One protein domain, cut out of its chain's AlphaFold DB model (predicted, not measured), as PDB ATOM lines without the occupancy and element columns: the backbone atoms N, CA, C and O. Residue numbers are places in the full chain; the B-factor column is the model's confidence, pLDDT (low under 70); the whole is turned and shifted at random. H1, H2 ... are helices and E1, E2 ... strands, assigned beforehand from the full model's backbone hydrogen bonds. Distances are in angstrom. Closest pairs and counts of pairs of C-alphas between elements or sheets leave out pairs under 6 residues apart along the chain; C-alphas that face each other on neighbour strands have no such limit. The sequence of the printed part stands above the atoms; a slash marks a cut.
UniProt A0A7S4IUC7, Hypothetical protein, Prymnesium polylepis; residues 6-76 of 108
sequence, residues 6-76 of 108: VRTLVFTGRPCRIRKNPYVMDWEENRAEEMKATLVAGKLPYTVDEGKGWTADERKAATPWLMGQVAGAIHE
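Overview. This is residues 6 to 76 of the 108 residues of the protein "Hypothetical protein" of Prymnesium polylepis (UniProt A0A7S4IUC7). A small two-stranded hairpin, E1 and E2, lies beside the short helix H1, and H2, H3 and H4 follow in a loose arc round H1; H5 lies far from them, in a tail that makes one end of the length. The printed part has 71 residues, in the order E1, E2, H1, H2, H3, H4, H5; the sheet, E1 - E2, is antiparallel and the class is mostly helix. It is only just compact, close to loose, with a radius of gyration of the C-alphas of 12.9 A, and elongated, spanning 41 by 26 by 19 A.

Arrangement. E1, residues 6 to 8, and E2, residues 16 to 19, form an antiparallel hairpin at 138 degrees, with N 6 and O 18 2.8 A apart and N 8 and O 16 2.9 A apart, within hydrogen-bond range. The closest C-alphas of E1 and H1, residues 22 to 29, are those of Thr 8 and Glu 28, 7.3 A apart. H2, residues 32 to 40, is close to H1 but not clearly touching, with the closest C-alphas, Trp 27 and Met 35, 7.0 A apart, and about perpendicular at 87 degrees. H2 and H3, residues 45 to 50, only just touch, only at the corner, with 3 pairs of C-alphas within 8 A, the closest Met 35 and Pro 45 at 6.1 A. H4, residues 56 to 61, is close to H1 but not clearly touching, the closest C-alphas being Tyr 23 and Ala 61 at 6.8 A. H5, residues 69 to 73, is apart from H4. Every O i to N i+4 pair is within hydrogen-bond range in H1, H2, H3 and H4; in H5 0 of 1 is, beside 2 of 2 O i to N i+3 pairs.

Along the chain. E1 is 6.3 A long from C-alpha 6 at (-12.630, -24.052, 37.328), and E2 10.3 A. H1 is 10.2 A, H2 12.5 A, H3 8.7 A and H4 8.7 A long. H5 is 8.3 A long and ends with C-alpha 73 at (0.787, -14.801, 38.198).

Size, cuts and confidence. The C-alphas farthest apart, those of Ala 41 and Glu 76, are 42.9 A apart. The printed part has no cut and no long link, and no printed residue is under 70 in pLDDT.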
ATOM      1  N   VAL A   6     -11.722 -23.024  36.818       93.81
ATOM      2  CA  VAL A   6     -12.630 -24.052  37.328       93.81
ATOM      3  C   VAL A   6     -12.215 -25.416  36.785       93.81
ATOM      4  O   VAL A   6     -11.640 -25.517  35.699       93.81
ATOM      5  N   ARG A   7     -12.440 -26.464  37.580       93.06
ATOM      6  CA  ARG A   7     -12.253 -27.855  37.165       93.06
ATOM      7  C   ARG A   7     -13.606 -28.378  36.697       93.06
ATOM      8  O   ARG A   7     -14.541 -28.302  37.477       93.06
ATOM      9  N   THR A   8     -13.686 -28.903  35.479       92.88
ATOM     10  CA  THR A   8     -14.951 -29.337  34.870       92.88
ATOM     11  C   THR A   8     -14.816 -30.672  34.142       92.88
ATOM     12  O   THR A   8     -13.711 -31.078  33.769       92.88
ATOM     13  N   LEU A   9     -15.947 -31.351  33.936       93.44
ATOM     14  CA  LEU A   9     -16.077 -32.572  33.130       93.44
ATOM     15  C   LEU A   9     -16.756 -32.327  31.771       93.44
ATOM     16  O   LEU A   9     -16.777 -33.230  30.935       93.44
ATOM     17  N   VAL A  10     -17.266 -31.115  31.527       91.88
ATOM     18  CA  VAL A  10     -18.158 -30.761  30.403       91.88
ATOM     19  C   VAL A  10     -17.605 -31.137  29.024       91.88
ATOM     20  O   VAL A  10     -18.357 -31.571  28.150       91.88
ATOM     21  N   PHE A  11     -16.291 -31.003  28.826       90.62
ATOM     22  CA  PHE A  11     -15.666 -31.146  27.506       90.62
ATOM     23  C   PHE A  11     -15.093 -32.532  27.217       90.62
ATOM     24  O   PHE A  11     -15.089 -32.950  26.070       90.62
ATOM     25  N   THR A  12     -14.557 -33.230  28.223       88.94
ATOM     26  CA  THR A  12     -13.822 -34.494  28.000       88.94
ATOM     27  C   THR A  12     -14.369 -35.667  28.806       88.94
ATOM     28  O   THR A  12     -13.859 -36.779  28.691       88.94
ATOM     29  N   GLY A  13     -15.352 -35.429  29.685       89.19
ATOM     30  CA  GLY A  13     -15.821 -36.402  30.676       89.19
ATOM     31  C   GLY A  13     -14.781 -36.728  31.750       89.19
ATOM     32  O   GLY A  13     -15.062 -37.462  32.694       89.19
ATOM     33  N   ARG A  14     -13.576 -36.164  31.630       90.44
ATOM     34  CA  ARG A  14     -12.483 -36.253  32.588       90.44
ATOM     35  C   ARG A  14     -12.199 -34.867  33.152       90.44
ATOM     36  O   ARG A  14     -12.438 -33.869  32.474       90.44
ATOM     37  N   PRO A  15     -11.669 -34.783  34.379       92.12
ATOM     38  CA  PRO A  15     -11.446 -33.487  34.988       92.12
ATOM     39  C   PRO A  15     -10.367 -32.696  34.246       92.12
ATOM     40  O   PRO A  15      -9.188 -33.038  34.314       92.12
ATOM     41  N   CYS A  16     -10.766 -31.611  33.586       92.44
ATOM     42  CA  CYS A  16      -9.867 -30.621  33.000       92.44
ATOM     43  C   CYS A  16     -10.014 -29.282  33.732       92.44
ATOM     44  O   CYS A  16     -11.049 -29.009  34.341       92.44
ATOM     45  N   ARG A  17      -8.965 -28.450  33.717       93.44
ATOM     46  CA  ARG A  17      -9.011 -27.101  34.294       93.44
ATOM     47  C   ARG A  17      -9.022 -26.060  33.186       93.44
ATOM     48  O   ARG A  17      -8.166 -26.074  32.303       93.44
ATOM     49  N   ILE A  18      -9.990 -25.161  33.264       93.19
ATOM     50  CA  ILE A  18     -10.219 -24.117  32.272       93.19
ATOM     51  C   ILE A  18     -10.500 -22.780  32.948       93.19
ATOM     52  O   ILE A  18     -10.808 -22.722  34.141       93.19
ATOM     53  N   ARG A  19     -10.418 -21.696  32.176       93.12
ATOM     54  CA  ARG A  19     -10.901 -20.382  32.602       93.12
ATOM     55  C   ARG A  19     -12.405 -20.431  32.863       93.12
ATOM     56  O   ARG A  19     -13.151 -21.003  32.068       93.12
ATOM     57  N   LYS A  20     -12.844 -19.781  33.941       92.44
ATOM     58  CA  LYS A  20     -14.264 -19.551  34.207       92.44
ATOM     59  C   LYS A  20     -14.902 -18.799  33.042       92.44
ATOM     60  O   LYS A  20     -14.329 -17.866  32.481       92.44
ATOM     61  N   ASN A  21     -16.088 -19.249  32.684       90.31
ATOM     62  CA  ASN A  21     -16.868 -18.802  31.543       90.31
ATOM     63  C   ASN A  21     -18.342 -19.004  31.919       90.31
ATOM     64  O   ASN A  21     -18.632 -20.065  32.476       90.31
ATOM     65  N   PRO A  22     -19.251 -18.061  31.608       91.06
ATOM     66  CA  PRO A  22     -20.686 -18.222  31.846       91.06
ATOM     67  C   PRO A  22     -21.248 -19.598  31.466       91.06
ATOM     68  O   PRO A  22     -21.945 -20.200  32.271       91.06
ATOM     69  N   TYR A  23     -20.874 -20.147  30.304       91.62
ATOM     70  CA  TYR A  23     -21.350 -21.462  29.852       91.62
ATOM     71  C   TYR A  23     -20.939 -22.600  30.796       91.62
ATOM     72  O   TYR A  23     -21.724 -23.480  31.126       91.62
ATOM     73  N   VAL A  24     -19.687 -22.584  31.245       91.81
ATOM     74  CA  VAL A  24     -19.148 -23.636  32.113       91.81
ATOM     75  C   VAL A  24     -19.676 -23.476  33.530       91.81
ATOM     76  O   VAL A  24     -19.982 -24.468  34.177       91.81
ATOM     77  N   MET A  25     -19.796 -22.236  34.004       92.56
ATOM     78  CA  MET A  25     -20.366 -21.959  35.319       92.56
ATOM     79  C   MET A  25     -21.826 -22.411  35.390       92.56
ATOM     80  O   MET A  25     -22.198 -23.036  36.372       92.56
ATOM     81  N   ASP A  26     -22.613 -22.210  34.331       92.88
ATOM     82  CA  ASP A  26     -23.989 -22.717  34.258       92.88
ATOM     83  C   ASP A  26     -24.055 -24.250  34.378       92.88
ATOM     84  O   ASP A  26     -24.859 -24.797  35.136       92.88
ATOM     85  N   TRP A  27     -23.146 -24.956  33.701       92.00
ATOM     86  CA  TRP A  27     -23.039 -26.409  33.814       92.00
ATOM     87  C   TRP A  27     -22.669 -26.891  35.222       92.00
ATOM     88  O   TRP A  27     -23.224 -27.885  35.689       92.00
ATOM     89  N   GLU A  28     -21.738 -26.209  35.889       90.75
ATOM     90  CA  GLU A  28     -21.267 -26.574  37.230       90.75
ATOM     91  C   GLU A  28     -22.247 -26.170  38.347       90.75
ATOM     92  O   GLU A  28     -22.336 -26.871  39.353       90.75
ATOM     93  N   GLU A  29     -22.989 -25.068  38.189       92.62
ATOM     94  CA  GLU A  29     -23.870 -24.517  39.232       92.62
ATOM     95  C   GLU A  29     -25.336 -24.935  39.058       92.62
ATOM     96  O   GLU A  29     -25.965 -25.373  40.020       92.62
ATOM     97  N   ASN A  30     -25.880 -24.848  37.839       93.00
ATOM     98  CA  ASN A  30     -27.315 -25.034  37.588       93.00
ATOM     99  C   ASN A  30     -27.647 -26.405  36.983       93.00
ATOM    100  O   ASN A  30     -28.736 -26.932  37.210       93.00
ATOM    101  N   ARG A  31     -26.723 -27.005  36.216       91.69
ATOM    102  CA  ARG A  31     -26.968 -28.241  35.438       91.69
ATOM    103  C   ARG A  31     -26.131 -29.437  35.898       91.69
ATOM    104  O   ARG A  31     -25.933 -30.390  35.145       91.69
ATOM    105  N   ALA A  32     -25.668 -29.434  37.147       90.25
ATOM    106  CA  ALA A  32     -24.793 -30.484  37.676       90.25
ATOM    107  C   ALA A  32     -25.416 -31.897  37.615       90.25
ATOM    108  O   ALA A  32     -24.723 -32.872  37.319       90.25
ATOM    109  N   GLU A  33     -26.724 -32.028  37.850       92.56
ATOM    110  CA  GLU A  33     -27.424 -33.321  37.768       92.56
ATOM    111  C   GLU A  33     -27.595 -33.803  36.318       92.56
ATOM    112  O   GLU A  33     -27.358 -34.975  36.018       92.56
ATOM    113  N   GLU A  34     -27.908 -32.892  35.390       91.31
ATOM    114  CA  GLU A  34     -27.947 -33.187  33.950       91.31
ATOM    115  C   GLU A  34     -26.564 -33.622  33.447       91.31
ATOM    116  O   GLU A  34     -26.446 -34.565  32.661       91.31
ATOM    117  N   MET A  35     -25.505 -32.979  33.948       90.44
ATOM    118  CA  MET A  35     -24.127 -33.325  33.621       90.44
ATOM    119  C   MET A  35     -23.830 -34.776  34.002       90.44
ATOM    120  O   MET A  35     -23.354 -35.543  33.165       90.44
ATOM    121  N   LYS A  36     -24.162 -35.187  35.233       90.50
ATOM    122  CA  LYS A  36     -23.969 -36.571  35.697       90.50
ATOM    123  C   LYS A  36     -24.745 -37.564  34.836       90.50
ATOM    124  O   LYS A  36     -24.166 -38.554  34.397       90.50
ATOM    125  N   ALA A  37     -26.020 -37.292  34.560       92.94
ATOM    126  CA  ALA A  37     -26.854 -38.167  33.737       92.94
ATOM    127  C   ALA A  37     -26.282 -38.337  32.318       92.94
ATOM    128  O   ALA A  37     -26.196 -39.451  31.800       92.94
ATOM    129  N   THR A  38     -25.823 -37.238  31.716       90.81
ATOM    130  CA  THR A  38     -25.235 -37.227  30.370       90.81
ATOM    131  C   THR A  38     -23.921 -38.009  30.324       90.81
ATOM    132  O   THR A  38     -23.709 -38.811  29.412       90.81
ATOM    133  N   LEU A  39     -23.078 -37.846  31.350       90.62
ATOM    134  CA  LEU A  39     -21.816 -38.573  31.483       90.62
ATOM    135  C   LEU A  39     -22.028 -40.077  31.708       90.62
ATOM    136  O   LEU A  39     -21.320 -40.880  31.105       90.62
ATOM    137  N   VAL A  40     -23.023 -40.471  32.512       92.69
ATOM    138  CA  VAL A  40     -23.409 -41.886  32.690       92.69
ATOM    139  C   VAL A  40     -23.914 -42.490  31.380       92.69
ATOM    140  O   VAL A  40     -23.585 -43.630  31.062       92.69
ATOM    141  N   ALA A  41     -24.648 -41.718  30.576       92.12
ATOM    142  CA  ALA A  41     -25.091 -42.127  29.244       92.12
ATOM    143  C   ALA A  41     -23.955 -42.186  28.198       92.12
ATOM    144  O   ALA A  41     -24.216 -42.479  27.030       92.12
ATOM    145  N   GLY A  42     -22.707 -41.888  28.582       90.75
ATOM    146  CA  GLY A  42     -21.542 -41.914  27.696       90.75
ATOM    147  C   GLY A  42     -21.482 -40.750  26.705       90.75
ATOM    148  O   GLY A  42     -20.753 -40.826  25.717       90.75
ATOM    149  N   LYS A  43     -22.248 -39.679  26.939       91.75
ATOM    150  CA  LYS A  43     -22.264 -38.476  26.098       91.75
ATOM    151  C   LYS A  43     -21.550 -37.328  26.805       91.75
ATOM    152  O   LYS A  43     -21.512 -37.258  28.031       91.75
ATOM    153  N   LEU A  44     -20.977 -36.411  26.029       91.62
ATOM    154  CA  LEU A  44     -20.329 -35.223  26.580       91.62
ATOM    155  C   LEU A  44     -21.332 -34.065  26.636       91.62
ATOM    156  O   LEU A  44     -21.935 -33.769  25.599       91.62
ATOM    157  N   PRO A  45     -21.478 -33.378  27.784       91.25
ATOM    158  CA  PRO A  45     -22.348 -32.208  27.927       91.25
ATOM    159  C   PRO A  45     -22.182 -31.179  26.798       91.25
ATOM    160  O   PRO A  45     -23.162 -30.764  26.183       91.25
ATOM    161  N   TYR A  46     -20.931 -30.873  26.435       90.69
ATOM    162  CA  TYR A  46     -20.607 -29.989  25.314       90.69
ATOM    163  C   TYR A  46     -21.212 -30.458  23.983       90.69
ATOM    164  O   TYR A  46     -21.878 -29.691  23.297       90.69
ATOM    165  N   THR A  47     -21.023 -31.732  23.630       88.81
ATOM    166  CA  THR A  47     -21.499 -32.287  22.349       88.81
ATOM    167  C   THR A  47     -23.022 -32.343  22.260       88.81
ATOM    168  O   THR A  47     -23.584 -32.201  21.176       88.81
ATOM    169  N   VAL A  48     -23.697 -32.538  23.397       89.50
ATOM    170  CA  VAL A  48     -25.162 -32.548  23.463       89.50
ATOM    171  C   VAL A  48     -25.719 -31.157  23.195       89.50
ATOM    172  O   VAL A  48     -26.683 -31.037  22.444       89.50
ATOM    173  N   ASP A  49     -25.122 -30.115  23.778       88.25
ATOM    174  CA  ASP A  49     -25.559 -28.743  23.526       88.25
ATOM    175  C   ASP A  49     -25.155 -28.250  22.129       88.25
ATOM    176  O   ASP A  49     -25.974 -27.627  21.463       88.25
ATOM    177  N   GLU A  50     -23.951 -28.573  21.646       87.44
ATOM    178  CA  GLU A  50     -23.507 -28.211  20.290       87.44
ATOM    179  C   GLU A  50     -24.450 -28.792  19.219       87.44
ATOM    180  O   GLU A  50     -24.805 -28.110  18.254       87.44
ATOM    181  N   GLY A  51     -24.941 -30.019  19.433       85.94
ATOM    182  CA  GLY A  51     -25.930 -30.672  18.574       85.94
ATOM    183  C   GLY A  51     -27.305 -29.991  18.526       85.94
ATOM    184  O   GLY A  51     -28.104 -30.329  17.655       85.94
ATOM    185  N   LYS A  52     -27.593 -29.023  19.413       87.62
ATOM    186  CA  LYS A  52     -28.837 -28.226  19.401       87.62
ATOM    187  C   LYS A  52     -28.798 -27.063  18.401       87.62
ATOM    188  O   LYS A  52     -29.813 -26.397  18.226       87.62
ATOM    189  N   GLY A  53     -27.666 -26.841  17.725       82.94
ATOM    190  CA  GLY A  53     -27.533 -25.831  16.673       82.94
ATOM    191  C   GLY A  53     -27.091 -24.466  17.193       82.94
ATOM    192  O   GLY A  53     -27.813 -23.484  17.052       82.94
ATOM    193  N   TRP A  54     -25.898 -24.402  17.782       87.00
ATOM    194  CA  TRP A  54     -25.326 -23.148  18.275       87.00
ATOM    195  C   TRP A  54     -25.061 -22.117  17.180       87.00
ATOM    196  O   TRP A  54     -24.539 -22.416  16.102       87.00
ATOM    197  N   THR A  55     -25.319 -20.863  17.526       88.12
ATOM    198  CA  THR A  55     -24.829 -19.688  16.815       88.12
ATOM    199  C   THR A  55     -23.305 -19.554  16.946       88.12
ATOM    200  O   THR A  55     -22.655 -20.141  17.818       88.12
ATOM    201  N   ALA A  56     -22.699 -18.741  16.077       85.56
ATOM    202  CA  ALA A  56     -21.259 -18.488  16.120       85.56
ATOM    203  C   ALA A  56     -20.802 -17.873  17.458       85.56
ATOM    204  O   ALA A  56     -19.694 -18.157  17.921       85.56
ATOM    205  N   ASP A  57     -21.648 -17.055  18.085       86.00
ATOM    206  CA  ASP A  57     -21.328 -16.385  19.344       86.00
ATOM    207  C   ASP A  57     -21.440 -17.328  20.545       86.00
ATOM    208  O   ASP A  57     -20.569 -17.299  21.414       86.00
ATOM    209  N   GLU A  58     -22.411 -18.244  20.554       85.88
ATOM    210  CA  GLU A  58     -22.496 -19.312  21.563       85.88
ATOM    211  C   GLU A  58     -21.282 -20.239  21.500       85.88
ATOM    212  O   GLU A  58     -20.708 -20.593  22.530       85.88
ATOM    213  N   ARG A  59     -20.811 -20.563  20.291       85.94
ATOM    214  CA  ARG A  59     -19.615 -21.394  20.120       85.94
ATOM    215  C   ARG A  59     -18.356 -20.708  20.645       85.94
ATOM    216  O   ARG A  59     -17.539 -21.341  21.313       85.94
ATOM    217  N   LYS A  60     -18.211 -19.401  20.394       86.19
ATOM    218  CA  LYS A  60     -17.131 -18.594  20.983       86.19
ATOM    219  C   LYS A  60     -17.249 -18.554  22.502       86.19
ATOM    220  O   LYS A  60     -16.251 -18.797  23.182       86.19
ATOM    221  N   ALA A  61     -18.449 -18.303  23.022       86.62
ATOM    222  CA  ALA A  61     -18.705 -18.279  24.452       86.62
ATOM    223  C   ALA A  61     -18.325 -19.614  25.093       86.62
ATOM    224  O   ALA A  61     -17.594 -19.601  26.067       86.62
ATOM    225  N   ALA A  62     -18.683 -20.759  24.513       87.75
ATOM    226  CA  ALA A  62     -18.387 -22.094  25.035       87.75
ATOM    227  C   ALA A  62     -16.941 -22.587  24.808       87.75
ATOM    228  O   ALA A  62     -16.626 -23.728  25.148       87.75
ATOM    229  N   THR A  63     -16.044 -21.761  24.255       89.12
ATOM    230  CA  THR A  63     -14.665 -22.178  23.948       89.12
ATOM    231  C   THR A  63     -13.905 -22.581  25.224       89.12
ATOM    232  O   THR A  63     -13.815 -21.780  26.166       89.12
ATOM    233  N   PRO A  64     -13.306 -23.786  25.273       89.31
ATOM    234  CA  PRO A  64     -12.522 -24.226  26.418       89.31
ATOM    235  C   PRO A  64     -11.134 -23.574  26.418       89.31
ATOM    236  O   PRO A  64     -10.208 -24.012  25.738       89.31
ATOM    237  N   TRP A  65     -10.962 -22.537  27.238       91.62
ATOM    238  CA  TRP A  65      -9.657 -21.916  27.482       91.62
ATOM    239  C   TRP A  65      -8.898 -22.686  28.564       91.62
ATOM    240  O   TRP A  65      -9.074 -22.428  29.757       91.62
ATOM    241  N   LEU A  66      -8.074 -23.650  28.154       92.25
ATOM    242  CA  LEU A  66      -7.268 -24.474  29.058       92.25
ATOM    243  C   LEU A  66      -6.184 -23.632  29.739       92.25
ATOM    244  O   LEU A  66      -5.326 -23.054  29.074       92.25
ATOM    245  N   MET A  67      -6.217 -23.563  31.071       92.88
ATOM    246  CA  MET A  67      -5.214 -22.848  31.862       92.88
ATOM    247  C   MET A  67      -5.201 -23.306  33.322       92.88
ATOM    248  O   MET A  67      -6.202 -23.784  33.857       92.88
ATOM    249  N   GLY A  68      -4.053 -23.147  33.980       92.56
ATOM    250  CA  GLY A  68      -3.873 -23.486  35.391       92.56
ATOM    251  C   GLY A  68      -4.065 -22.311  36.356       92.56
ATOM    252  O   GLY A  68      -4.185 -21.158  35.953       92.56
ATOM    253  N   GLN A  69      -3.977 -22.636  37.654       93.81
ATOM    254  CA  GLN A  69      -3.795 -21.725  38.805       93.81
ATOM    255  C   GLN A  69      -2.938 -20.491  38.512       93.81
ATOM    256  O   GLN A  69      -3.293 -19.333  38.732       93.81
ATOM    257  N   VAL A  70      -1.760 -20.822  37.991       93.19
ATOM    258  CA  VAL A  70      -0.611 -19.939  37.813       93.19
ATOM    259  C   VAL A  70      -0.857 -18.871  36.747       93.19
ATOM    260  O   VAL A  70      -0.139 -17.882  36.724       93.19
ATOM    261  N   ALA A  71      -1.916 -18.978  35.934       92.31
ATOM    262  CA  ALA A  71      -2.298 -17.910  35.009       92.31
ATOM    263  C   ALA A  71      -2.537 -16.566  35.728       92.31
ATOM    264  O   ALA A  71      -2.326 -15.512  35.140       92.31
ATOM    265  N   GLY A  72      -2.916 -16.588  37.014       92.25
ATOM    266  CA  GLY A  72      -3.028 -15.383  37.839       92.25
ATOM    267  C   GLY A  72      -1.702 -14.665  38.136       92.25
ATOM    268  O   GLY A  72      -1.752 -13.488  38.478       92.25
ATOM    269  N   ALA A  73      -0.560 -15.346  37.996       92.94
ATOM    270  CA  ALA A  73       0.787 -14.801  38.198       92.94
ATOM    271  C   ALA A  73       1.407 -14.216  36.916       92.94
ATOM    272  O   ALA A  73       2.493 -13.643  36.962       92.94
ATOM    273  N   ILE A  74       0.761 -14.408  35.761       92.38
ATOM    274  CA  ILE A  74       1.279 -13.966  34.466       92.38
ATOM    275  C   ILE A  74       0.714 -12.576  34.174       92.38
ATOM    276  O   ILE A  74      -0.496 -12.411  34.014       92.38
ATOM    277  N   HIS A  75       1.595 -11.582  34.102       93.44
ATOM    278  CA  HIS A  75       1.220 -10.176  33.900       93.44
ATOM    279  C   HIS A  75       1.712  -9.593  32.572       93.44
ATOM    280  O   HIS A  75       1.311  -8.495  32.200       93.44
ATOM    281  N   GLU A  76       2.550 -10.323  31.839       94.75
ATOM    282  CA  GLU A  76       3.179  -9.847  30.610       94.75
ATOM    283  C   GLU A  76       3.474 -10.997  29.641       94.75
ATOM    284  O   GLU A  76       3.566 -12.163  30.033       94.75
TER     285      GLU A  76